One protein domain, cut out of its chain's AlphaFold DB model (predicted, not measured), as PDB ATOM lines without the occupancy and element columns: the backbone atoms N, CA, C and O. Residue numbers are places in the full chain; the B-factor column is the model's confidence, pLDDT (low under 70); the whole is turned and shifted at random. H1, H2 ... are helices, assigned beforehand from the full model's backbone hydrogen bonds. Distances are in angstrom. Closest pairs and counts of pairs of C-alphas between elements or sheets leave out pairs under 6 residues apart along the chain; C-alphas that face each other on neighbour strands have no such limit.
ATOM      1  N   ASP A 171     -31.949 -17.293  12.857       85.06
ATOM      2  CA  ASP A 171     -31.988 -18.729  13.193       85.06
ATOM      3  C   ASP A 171     -32.584 -19.004  14.578       85.06
ATOM      4  O   ASP A 171     -33.215 -20.032  14.815       85.06
ATOM      5  N   SER A 172     -32.379 -18.081  15.520       88.75
ATOM      6  CA  SER A 172     -32.962 -18.194  16.859       88.75
ATOM      7  C   SER A 172     -34.468 -17.946  16.822       88.75
ATOM      8  O   SER A 172     -35.199 -18.671  17.488       88.75
ATOM      9  N   LEU A 173     -34.924 -16.992  16.005       90.44
ATOM     10  CA  LEU A 173     -36.341 -16.726  15.761       90.44
ATOM     11  C   LEU A 173     -37.028 -17.963  15.168       90.44
ATOM     12  O   LEU A 173     -38.024 -18.425  15.710       90.44
ATOM     13  N   LEU A 174     -36.471 -18.556  14.108       90.19
ATOM     14  CA  LEU A 174     -37.043 -19.759  13.491       90.19
ATOM     15  C   LEU A 174     -37.063 -20.949  14.454       90.19
ATOM     16  O   LEU A 174     -38.050 -21.683  14.518       90.19
ATOM     17  N   LYS A 175     -36.003 -21.122  15.250       89.44
ATOM     18  CA  LYS A 175     -35.964 -22.140  16.303       89.44
ATOM     19  C   LYS A 175     -37.063 -21.923  17.343       89.44
ATOM     20  O   LYS A 175     -37.692 -22.886  17.773       89.44
ATOM     21  N   ASP A 176     -37.290 -20.681  17.748       88.19
ATOM     22  CA  ASP A 176     -38.322 -20.329  18.719       88.19
ATOM     23  C   ASP A 176     -39.734 -20.566  18.166       88.19
ATOM     24  O   ASP A 176     -40.542 -21.197  18.849       88.19
ATOM     25  N   LEU A 177     -39.998 -20.181  16.914       87.56
ATOM     26  CA  LEU A 177     -41.264 -20.453  16.223       87.56
ATOM     27  C   LEU A 177     -41.540 -21.959  16.099       87.56
ATOM     28  O   LEU A 177     -42.662 -22.413  16.337       87.56
ATOM     29  N   LEU A 178     -40.514 -22.753  15.772       85.62
ATOM     30  CA  LEU A 178     -40.626 -24.211  15.710       85.62
ATOM     31  C   LEU A 178     -40.938 -24.818  17.090       85.62
ATOM     32  O   LEU A 178     -41.786 -25.704  17.195       85.62
ATOM     33  N   ASN A 179     -40.290 -24.337  18.155       83.31
ATOM     34  CA  ASN A 179     -40.553 -24.808  19.519       83.31
ATOM     35  C   ASN A 179     -41.974 -24.451  19.983       83.31
ATOM     36  O   ASN A 179     -42.653 -25.265  20.609       83.31
ATOM     37  N   GLU A 180     -42.443 -23.242  19.676       75.88
ATOM     38  CA  GLU A 180     -43.796 -22.801  20.018       75.88
ATOM     39  C   GLU A 180     -44.857 -23.666  19.322       75.88
ATOM     40  O   GLU A 180     -45.859 -24.064  19.929       75.88
ATOM     41  N   TYR A 181     -44.598 -24.035  18.066       72.69
ATOM     42  CA  TYR A 181     -45.431 -24.966  17.318       72.69
ATOM     43  C   TYR A 181     -45.529 -26.349  17.987       72.69
ATOM     44  O   TYR A 181     -46.639 -26.865  18.170       72.69
ATOM     45  N   GLN A 182     -44.396 -26.929  18.403       73.12
ATOM     46  CA  GLN A 182     -44.365 -28.226  19.094       73.12
ATOM     47  C   GLN A 182     -45.239 -28.215  20.357       73.12
ATOM     48  O   GLN A 182     -45.997 -29.157  20.605       73.12
ATOM     49  N   GLN A 183     -45.170 -27.130  21.134       72.19
ATOM     50  CA  GLN A 183     -45.908 -26.993  22.389       72.19
ATOM     51  C   GLN A 183     -47.421 -26.843  22.170       72.19
ATOM     52  O   GLN A 183     -48.204 -27.477  22.876       72.19
ATOM     53  N   LYS A 184     -47.852 -26.036  21.188       66.69
ATOM     54  CA  LYS A 184     -49.277 -25.714  20.984       66.69
ATOM     55  C   LYS A 184     -50.093 -26.836  20.334       66.69
ATOM     56  O   LYS A 184     -51.280 -26.954  20.629       66.69
ATOM     57  N   LYS A 185     -49.503 -27.649  19.448       65.50
ATOM     58  CA  LYS A 185     -50.258 -28.632  18.637       65.50
ATOM     59  C   LYS A 185     -50.101 -30.095  19.069       65.50
ATOM     60  O   LYS A 185     -50.743 -30.942  18.457       65.50
ATOM     61  N   LYS A 186     -49.267 -30.417  20.076       59.75
ATOM     62  CA  LYS A 186     -48.875 -31.812  20.413       59.75
ATOM     63  C   LYS A 186     -48.498 -32.626  19.156       59.75
ATOM     64  O   LYS A 186     -48.793 -33.813  19.055       59.75
ATOM     65  N   SER A 187     -47.912 -31.949  18.169       61.19
ATOM     66  CA  SER A 187     -47.645 -32.490  16.836       61.19
ATOM     67  C   SER A 187     -46.310 -33.229  16.813       61.19
ATOM     68  O   SER A 187     -45.388 -32.882  17.556       61.19
ATOM     69  N   SER A 188     -46.190 -34.232  15.943       64.12
ATOM     70  CA  SER A 188     -44.911 -34.886  15.652       64.12
ATOM     71  C   SER A 188     -44.042 -34.137  14.642       64.12
ATOM     72  O   SER A 188     -42.860 -34.446  14.477       64.12
ATOM     73  N   ILE A 189     -44.597 -33.112  13.993       56.62
ATOM     74  CA  ILE A 189     -43.891 -32.286  13.014       56.62
ATOM     75  C   ILE A 189     -42.757 -31.528  13.720       56.62
ATOM     76  O   ILE A 189     -42.974 -30.759  14.654       56.62
ATOM     77  N   GLY A 190     -41.524 -31.778  13.272       55.12
ATOM     78  CA  GLY A 190     -40.324 -31.203  13.880       55.12
ATOM     79  C   GLY A 190     -39.930 -31.822  15.223       55.12
ATOM     80  O   GLY A 190     -39.128 -31.215  15.919       55.12
ATOM     81  N   GLN A 191     -40.431 -33.008  15.607       57.97
ATOM     82  CA  GLN A 191     -39.944 -33.740  16.799       57.97
ATOM     83  C   GLN A 191     -38.427 -34.012  16.770       57.97
ATOM     84  O   GLN A 191     -37.820 -34.270  17.808       57.97
ATOM     85  N   ASN A 192     -37.804 -33.882  15.597       56.03
ATOM     86  CA  ASN A 192     -36.362 -33.871  15.419       56.03
ATOM     87  C   ASN A 192     -35.837 -32.435  15.563       56.03
ATOM     88  O   ASN A 192     -36.328 -31.530  14.893       56.03
ATOM     89  N   ASN A 193     -34.849 -32.251  16.448       75.56
ATOM     90  CA  ASN A 193     -34.096 -31.018  16.720       75.56
ATOM     91  C   ASN A 193     -34.045 -30.048  15.517       75.56
ATOM     92  O   ASN A 193     -33.777 -30.489  14.405       75.56
ATOM     93  N   TYR A 194     -34.214 -28.737  15.749       83.19
ATOM     94  CA  TYR A 194     -34.137 -27.649  14.752       83.19
ATOM     95  C   TYR A 194     -33.088 -27.875  13.648       83.19
ATOM     96  O   TYR A 194     -33.387 -27.679  12.476       83.19
ATOM     97  N   LYS A 195     -31.897 -28.377  14.007       84.75
ATOM     98  CA  LYS A 195     -30.830 -28.718  13.055       84.75
ATOM     99  C   LYS A 195     -31.258 -29.718  11.968       84.75
ATOM    100  O   LYS A 195     -30.941 -29.537  10.804       84.75
ATOM    101  N   SER A 196     -31.998 -30.762  12.328       85.12
ATOM    102  CA  SER A 196     -32.510 -31.739  11.364       85.12
ATOM    103  C   SER A 196     -33.490 -31.100  10.385       85.12
ATOM    104  O   SER A 196     -33.475 -31.438   9.207       85.12
ATOM    105  N   VAL A 197     -34.321 -30.163  10.852       85.94
ATOM    106  CA  VAL A 197     -35.235 -29.418   9.976       85.94
ATOM    107  C   VAL A 197     -34.443 -28.520   9.028       85.94
ATOM    108  O   VAL A 197     -34.692 -28.566   7.825       85.94
ATOM    109  N   THR A 198     -33.460 -27.762   9.529       87.56
ATOM    110  CA  THR A 198     -32.635 -26.896   8.671       87.56
ATOM    111  C   THR A 198     -31.844 -27.702   7.649       87.56
ATOM    112  O   THR A 198     -31.817 -27.309   6.490       87.56
ATOM    113  N   ASP A 199     -31.278 -28.853   8.023       86.88
ATOM    114  CA  ASP A 199     -30.541 -29.727   7.101       86.88
ATOM    115  C   ASP A 199     -31.437 -30.233   5.954       86.88
ATOM    116  O   ASP A 199     -31.037 -30.182   4.792       86.88
ATOM    117  N   GLN A 200     -32.680 -30.643   6.251       87.12
ATOM    118  CA  GLN A 200     -33.664 -31.021   5.221       87.12
ATOM    119  C   GLN A 200     -34.124 -29.826   4.371       87.12
ATOM    120  O   GLN A 200     -34.507 -29.993   3.218       87.12
ATOM    121  N   CYS A 201     -34.037 -28.614   4.916       85.56
ATOM    122  CA  CYS A 201     -34.297 -27.360   4.210       85.56
ATOM    123  C   CYS A 201     -33.028 -26.775   3.555       85.56
ATOM    124  O   CYS A 201     -32.955 -25.565   3.337       85.56
ATOM    125  N   ALA A 202     -32.012 -27.606   3.279       86.06
ATOM    126  CA  ALA A 202     -30.737 -27.216   2.667       86.06
ATOM    127  C   ALA A 202     -30.011 -26.063   3.393       86.06
ATOM    128  O   ALA A 202     -29.310 -25.263   2.776       86.06
ATOM    129  N   ASN A 203     -30.199 -25.964   4.711       84.12
ATOM    130  CA  ASN A 203     -29.711 -24.884   5.569       84.12
ATOM    131  C   ASN A 203     -30.138 -23.475   5.109       84.12
ATOM    132  O   ASN A 203     -29.470 -22.483   5.398       84.12
ATOM    133  N   SER A 204     -31.277 -23.377   4.420       87.00
ATOM    134  CA  SER A 204     -31.890 -22.115   4.011       87.00
ATOM    135  C   SER A 204     -32.898 -21.632   5.054       87.00
ATOM    136  O   SER A 204     -33.874 -22.324   5.369       87.00
ATOM    137  N   SER A 205     -32.691 -20.420   5.578       87.31
ATOM    138  CA  SER A 205     -33.587 -19.797   6.560       87.31
ATOM    139  C   SER A 205     -34.986 -19.553   5.989       87.31
ATOM    140  O   SER A 205     -35.975 -19.842   6.657       87.31
ATOM    141  N   ILE A 206     -35.085 -19.109   4.734       88.31
ATOM    142  CA  ILE A 206     -36.366 -18.805   4.074       88.31
ATOM    143  C   ILE A 206     -37.179 -20.069   3.750       88.31
ATOM    144  O   ILE A 206     -38.406 -20.060   3.858       88.31
ATOM    145  N   ILE A 207     -36.507 -21.186   3.432       88.62
ATOM    146  CA  ILE A 207     -37.162 -22.492   3.237       88.62
ATOM    147  C   ILE A 207     -37.590 -23.060   4.594       88.62
ATOM    148  O   ILE A 207     -38.703 -23.561   4.735       88.62
ATOM    149  N   THR A 208     -36.750 -22.922   5.623       89.50
ATOM    150  CA  THR A 208     -37.083 -23.343   6.992       89.50
ATOM    151  C   THR A 208     -38.293 -22.569   7.531       89.50
ATOM    152  O   THR A 208     -39.198 -23.159   8.119       89.50
ATOM    153  N   ALA A 209     -38.361 -21.257   7.286       88.75
ATOM    154  CA  ALA A 209     -39.516 -20.431   7.630       88.75
ATOM    155  C   ALA A 209     -40.790 -20.922   6.930       88.75
ATOM    156  O   ALA A 209     -41.819 -21.113   7.582       88.75
ATOM    157  N   ARG A 210     -40.701 -21.214   5.624       87.88
ATOM    158  CA  ARG A 210     -41.799 -21.789   4.837       87.88
ATOM    159  C   ARG A 210     -42.253 -23.142   5.381       87.88
ATOM    160  O   ARG A 210     -43.458 -23.379   5.468       87.88
ATOM    161  N   TYR A 211     -41.321 -24.007   5.782       88.12
ATOM    162  CA  TYR A 211     -41.617 -25.295   6.415       88.12
ATOM    163  C   TYR A 211     -42.424 -25.105   7.708       88.12
ATOM    164  O   TYR A 211     -43.479 -25.719   7.867       88.12
ATOM    165  N   ILE A 212     -41.977 -24.212   8.601       86.00
ATOM    166  CA  ILE A 212     -42.663 -23.915   9.870       86.00
ATOM    167  C   ILE A 212     -44.065 -23.355   9.604       86.00
ATOM    168  O   ILE A 212     -45.047 -23.865  10.142       86.00
ATOM    169  N   ARG A 213     -44.168 -22.345   8.731       86.62
ATOM    170  CA  ARG A 213     -45.437 -21.717   8.332       86.62
ATOM    171  C   ARG A 213     -46.420 -22.738   7.746       86.62
ATOM    172  O   ARG A 213     -47.591 -22.751   8.118       86.62
ATOM    173  N   THR A 214     -45.948 -23.606   6.851       85.88
ATOM    174  CA  THR A 214     -46.778 -24.641   6.214       85.88
ATOM    175  C   THR A 214     -47.232 -25.684   7.233       85.88
ATOM    176  O   THR A 214     -48.403 -26.048   7.250       85.88
ATOM    177  N   GLY A 215     -46.351 -26.114   8.143       81.81
ATOM    178  CA  GLY A 215     -46.712 -27.032   9.230       81.81
ATOM    179  C   GLY A 215     -47.722 -26.451  10.230       81.81
ATOM    180  O   GLY A 215     -48.442 -27.204  10.893       81.81
ATOM    181  N   LEU A 216     -47.793 -25.120  10.325       78.69
ATOM    182  CA  LEU A 216     -48.776 -24.376  11.110       78.69
ATOM    183  C   LEU A 216     -50.143 -24.236  10.420       78.69
ATOM    184  O   LEU A 216     -51.102 -23.885  11.111       78.69
ATOM    185  N   ASP A 217     -50.238 -24.535   9.120       81.62
ATOM    186  CA  ASP A 217     -51.417 -24.279   8.280       81.62
ATOM    187  C   ASP A 217     -51.847 -22.795   8.311       81.62
ATOM    188  O   ASP A 217     -53.016 -22.453   8.469       81.62
ATOM    189  N   LEU A 218     -50.858 -21.893   8.238       80.31
ATOM    190  CA  LEU A 218     -51.054 -20.439   8.246       80.31
ATOM    191  C   LEU A 218     -50.533 -19.812   6.949       80.31
ATOM    192  O   LEU A 218     -49.591 -20.308   6.334       80.31
ATOM    193  N   SER A 219     -51.103 -18.678   6.549       77.12
ATOM    194  CA  SER A 219     -50.528 -17.805   5.512       77.12
ATOM    195  C   SER A 219     -49.380 -16.953   6.078       77.12
ATOM    196  O   SER A 219     -49.336 -16.712   7.283       77.12
ATOM    197  N   SER A 220     -48.457 -16.459   5.238       69.19
ATOM    198  CA  SER A 220     -47.380 -15.551   5.691       69.19
ATOM    199  C   SER A 220     -47.938 -14.221   6.205       69.19
ATOM    200  O   SER A 220     -47.381 -13.624   7.120       69.19
ATOM    201  N   LYS A 221     -49.101 -13.812   5.683       74.75
ATOM    202  CA  LYS A 221     -49.848 -12.618   6.104       74.75
ATOM    203  C   LYS A 221     -50.881 -12.908   7.200       74.75
ATOM    204  O   LYS A 221     -51.671 -12.033   7.544       74.75
ATOM    205  N   ASP A 222     -50.927 -14.134   7.728       83.19
ATOM    206  CA  ASP A 222     -51.865 -14.484   8.795       83.19
ATOM    207  C   ASP A 222     -51.483 -13.763  10.093       83.19
ATOM    208  O   ASP A 222     -50.353 -13.869  10.579       83.19
ATOM    209  N   TYR A 223     -52.447 -13.063  10.692       84.75
ATOM    210  CA  TYR A 223     -52.258 -12.356  11.955       84.75
ATOM    211  C   TYR A 223     -51.709 -13.269  13.057       84.75
ATOM    212  O   TYR A 223     -50.865 -12.843  13.840       84.75
ATOM    213  N   LYS A 224     -52.123 -14.542  13.113       85.69
ATOM    214  CA  LYS A 224     -51.599 -15.497  14.103       85.69
ATOM    215  C   LYS A 224     -50.107 -15.741  13.916       85.69
ATOM    216  O   LYS A 224     -49.391 -15.838  14.908       85.69
ATOM    217  N   PHE A 225     -49.645 -15.822  12.671       85.56
ATOM    218  CA  PHE A 225     -48.232 -16.026  12.370       85.56
ATOM    219  C   PHE A 225     -47.410 -14.802  12.777       85.56
ATOM    220  O   PHE A 225     -46.417 -14.930  13.491       85.56
ATOM    221  N   ILE A 226     -47.896 -13.606  12.440       88.69
ATOM    222  CA  ILE A 226     -47.296 -12.337  12.868       88.69
ATOM    223  C   ILE A 226     -47.247 -12.214  14.399       88.69
ATOM    224  O   ILE A 226     -46.233 -11.792  14.950       88.69
ATOM    225  N   GLN A 227     -48.297 -12.639  15.108       88.31
ATOM    226  CA  GLN A 227     -48.313 -12.655  16.574       88.31
ATOM    227  C   GLN A 227     -47.287 -13.622  17.172       88.31
ATOM    228  O   GLN A 227     -46.678 -13.300  18.188       88.31
ATOM    229  N   MET A 228     -47.052 -14.783  16.552       88.19
ATOM    230  CA  MET A 228     -45.991 -15.699  16.992       88.19
ATOM    231  C   MET A 228     -44.605 -15.073  16.807       88.19
ATOM    232  O   MET A 228     -43.762 -15.147  17.701       88.19
ATOM    233  N   ILE A 229     -44.377 -14.393  15.676       91.00
ATOM    234  CA  ILE A 229     -43.128 -13.656  15.445       91.00
ATOM    235  C   ILE A 229     -42.960 -12.571  16.514       91.00
ATOM    236  O   ILE A 229     -41.913 -12.517  17.154       91.00
ATOM    237  N   HIS A 230     -43.996 -11.765  16.771       92.06
ATOM    238  CA  HIS A 230     -43.988 -10.737  17.820       92.06
ATOM    239  C   HIS A 230     -43.626 -11.325  19.192       92.06
ATOM    240  O   HIS A 230     -42.674 -10.869  19.828       92.06
ATOM    241  N   GLN A 231     -44.309 -12.393  19.613       89.81
ATOM    242  CA  GLN A 231     -44.034 -13.065  20.885       89.81
ATOM    243  C   GLN A 231     -42.591 -13.563  20.955       89.81
ATOM    244  O   GLN A 231     -41.922 -13.383  21.971       89.81
ATOM    245  N   SER A 232     -42.075 -14.141  19.870       90.38
ATOM    246  CA  SER A 232     -40.697 -14.615  19.823       90.38
ATOM    247  C   SER A 232     -39.662 -13.484  19.853       90.38
ATOM    248  O   SER A 232     -38.598 -13.668  20.451       90.38
ATOM    249  N   LEU A 233     -39.945 -12.336  19.229       91.44
ATOM    250  CA  LEU A 233     -39.069 -11.161  19.245       91.44
ATOM    251  C   LEU A 233     -38.966 -10.575  20.657       91.44
ATOM    252  O   LEU A 233     -37.862 -10.354  21.157       91.44
ATOM    253  N   TYR A 234     -40.106 -10.401  21.330       91.00
ATOM    254  CA  TYR A 234     -40.204  -9.625  22.571       91.00
ATOM    255  C   TYR A 234     -40.350 -10.467  23.852       91.00
ATOM    256  O   TYR A 234     -40.620  -9.931  24.924       91.00
ATOM    257  N   LYS A 235     -40.128 -11.790  23.796       86.12
ATOM    258  CA  LYS A 235     -40.240 -12.675  24.980       86.12
ATOM    259  C   LYS A 235     -39.236 -12.391  26.101       86.12
ATOM    260  O   LYS A 235     -39.477 -12.766  27.249       86.12
TER     261      LYS A 235
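What this domain is: This is residues 171 to 235 of the 436 residues of the protein "SIR2_2 domain-containing protein" of Bacteroides sp. An19 (UniProt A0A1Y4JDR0). Two helices, H1 and H3, lie side by side and run the same way, and H4 crosses H1 on one side of this pair. On the other side the short H2 stands crosswise to both, with the chain between H1 and H2 folding back from the far end of H1. The printed part has 65 residues with four named helices, H1, H2, H3 and H4 in that order along the chain, and no named strand; the class is all helix. The whole is compact, with a radius of gyration of the C-alphas of 10.9 A, and rounded, with spans of 28 by 24 by 22 A.

How they stand to each other: H1, residues 171 to 185, is the longest helix. It touches H3, residues 205 to 215, at a shallow tilt of 8 degrees, the same way; their closest C-alphas, those of Leu 178 and Ile 212, are 6.2 A apart. H1 also touches H4, residues 223 to 234, at a steep tilt of 57 degrees, opposite ways. H1 touches H4 with residues 173 to 177 alone, and H4 touches H1 with residues 228 to 233 alone; their closest C-alphas, those of Asp 176 and Ser 232, are 6.3 A apart. H3 and H4 are close but not clearly touching, with the C-alphas of Arg 213 and Phe 225 closest at 7.5 A. H2, residues 194 to 200, only just touches H3, with 3 pairs of C-alphas within 8 A; the closest are those of Thr 198 and Thr 208, 5.9 A apart, and the lines of the two helices are about perpendicular at 79 degrees. H2 and H1 are close but not clearly touching, with the C-alphas of Lys 175 and Tyr 194 closest at 6.0 A, and about perpendicular at 78 degrees. H2 and H4 are apart. The helix packing is mostly crossed, but only just: of the 3 touching pairs, 1 is at a shallow tilt. In H1, H2, H3 and H4 every O i to N i+4 pair is within hydrogen-bond range.

Where its parts are: H1 begins at C-alpha 171, (-31.988, -18.729, 13.193), and measures 21.5 A from first to last C-alpha. H4 measures 16.3 A and ends at C-alpha 234, (-40.204, -9.625, 22.571). H3 measures 15.2 A from C-alpha 205, (-33.587, -19.797, 6.560), to C-alpha 215. H2, of 7 residues, measures 10.1 A.

The domain as a whole: The two C-alphas farthest apart, those of Gln 200 and Tyr 234, are 28.3 A from each other. The printed part has no cut. The link from H2 to H3 is tight, and those from H1 to H2 and from H3 to H4 are short. The mean pLDDT of the printed part is 81.6; residues 184 to 192 and residue 220 are under 70.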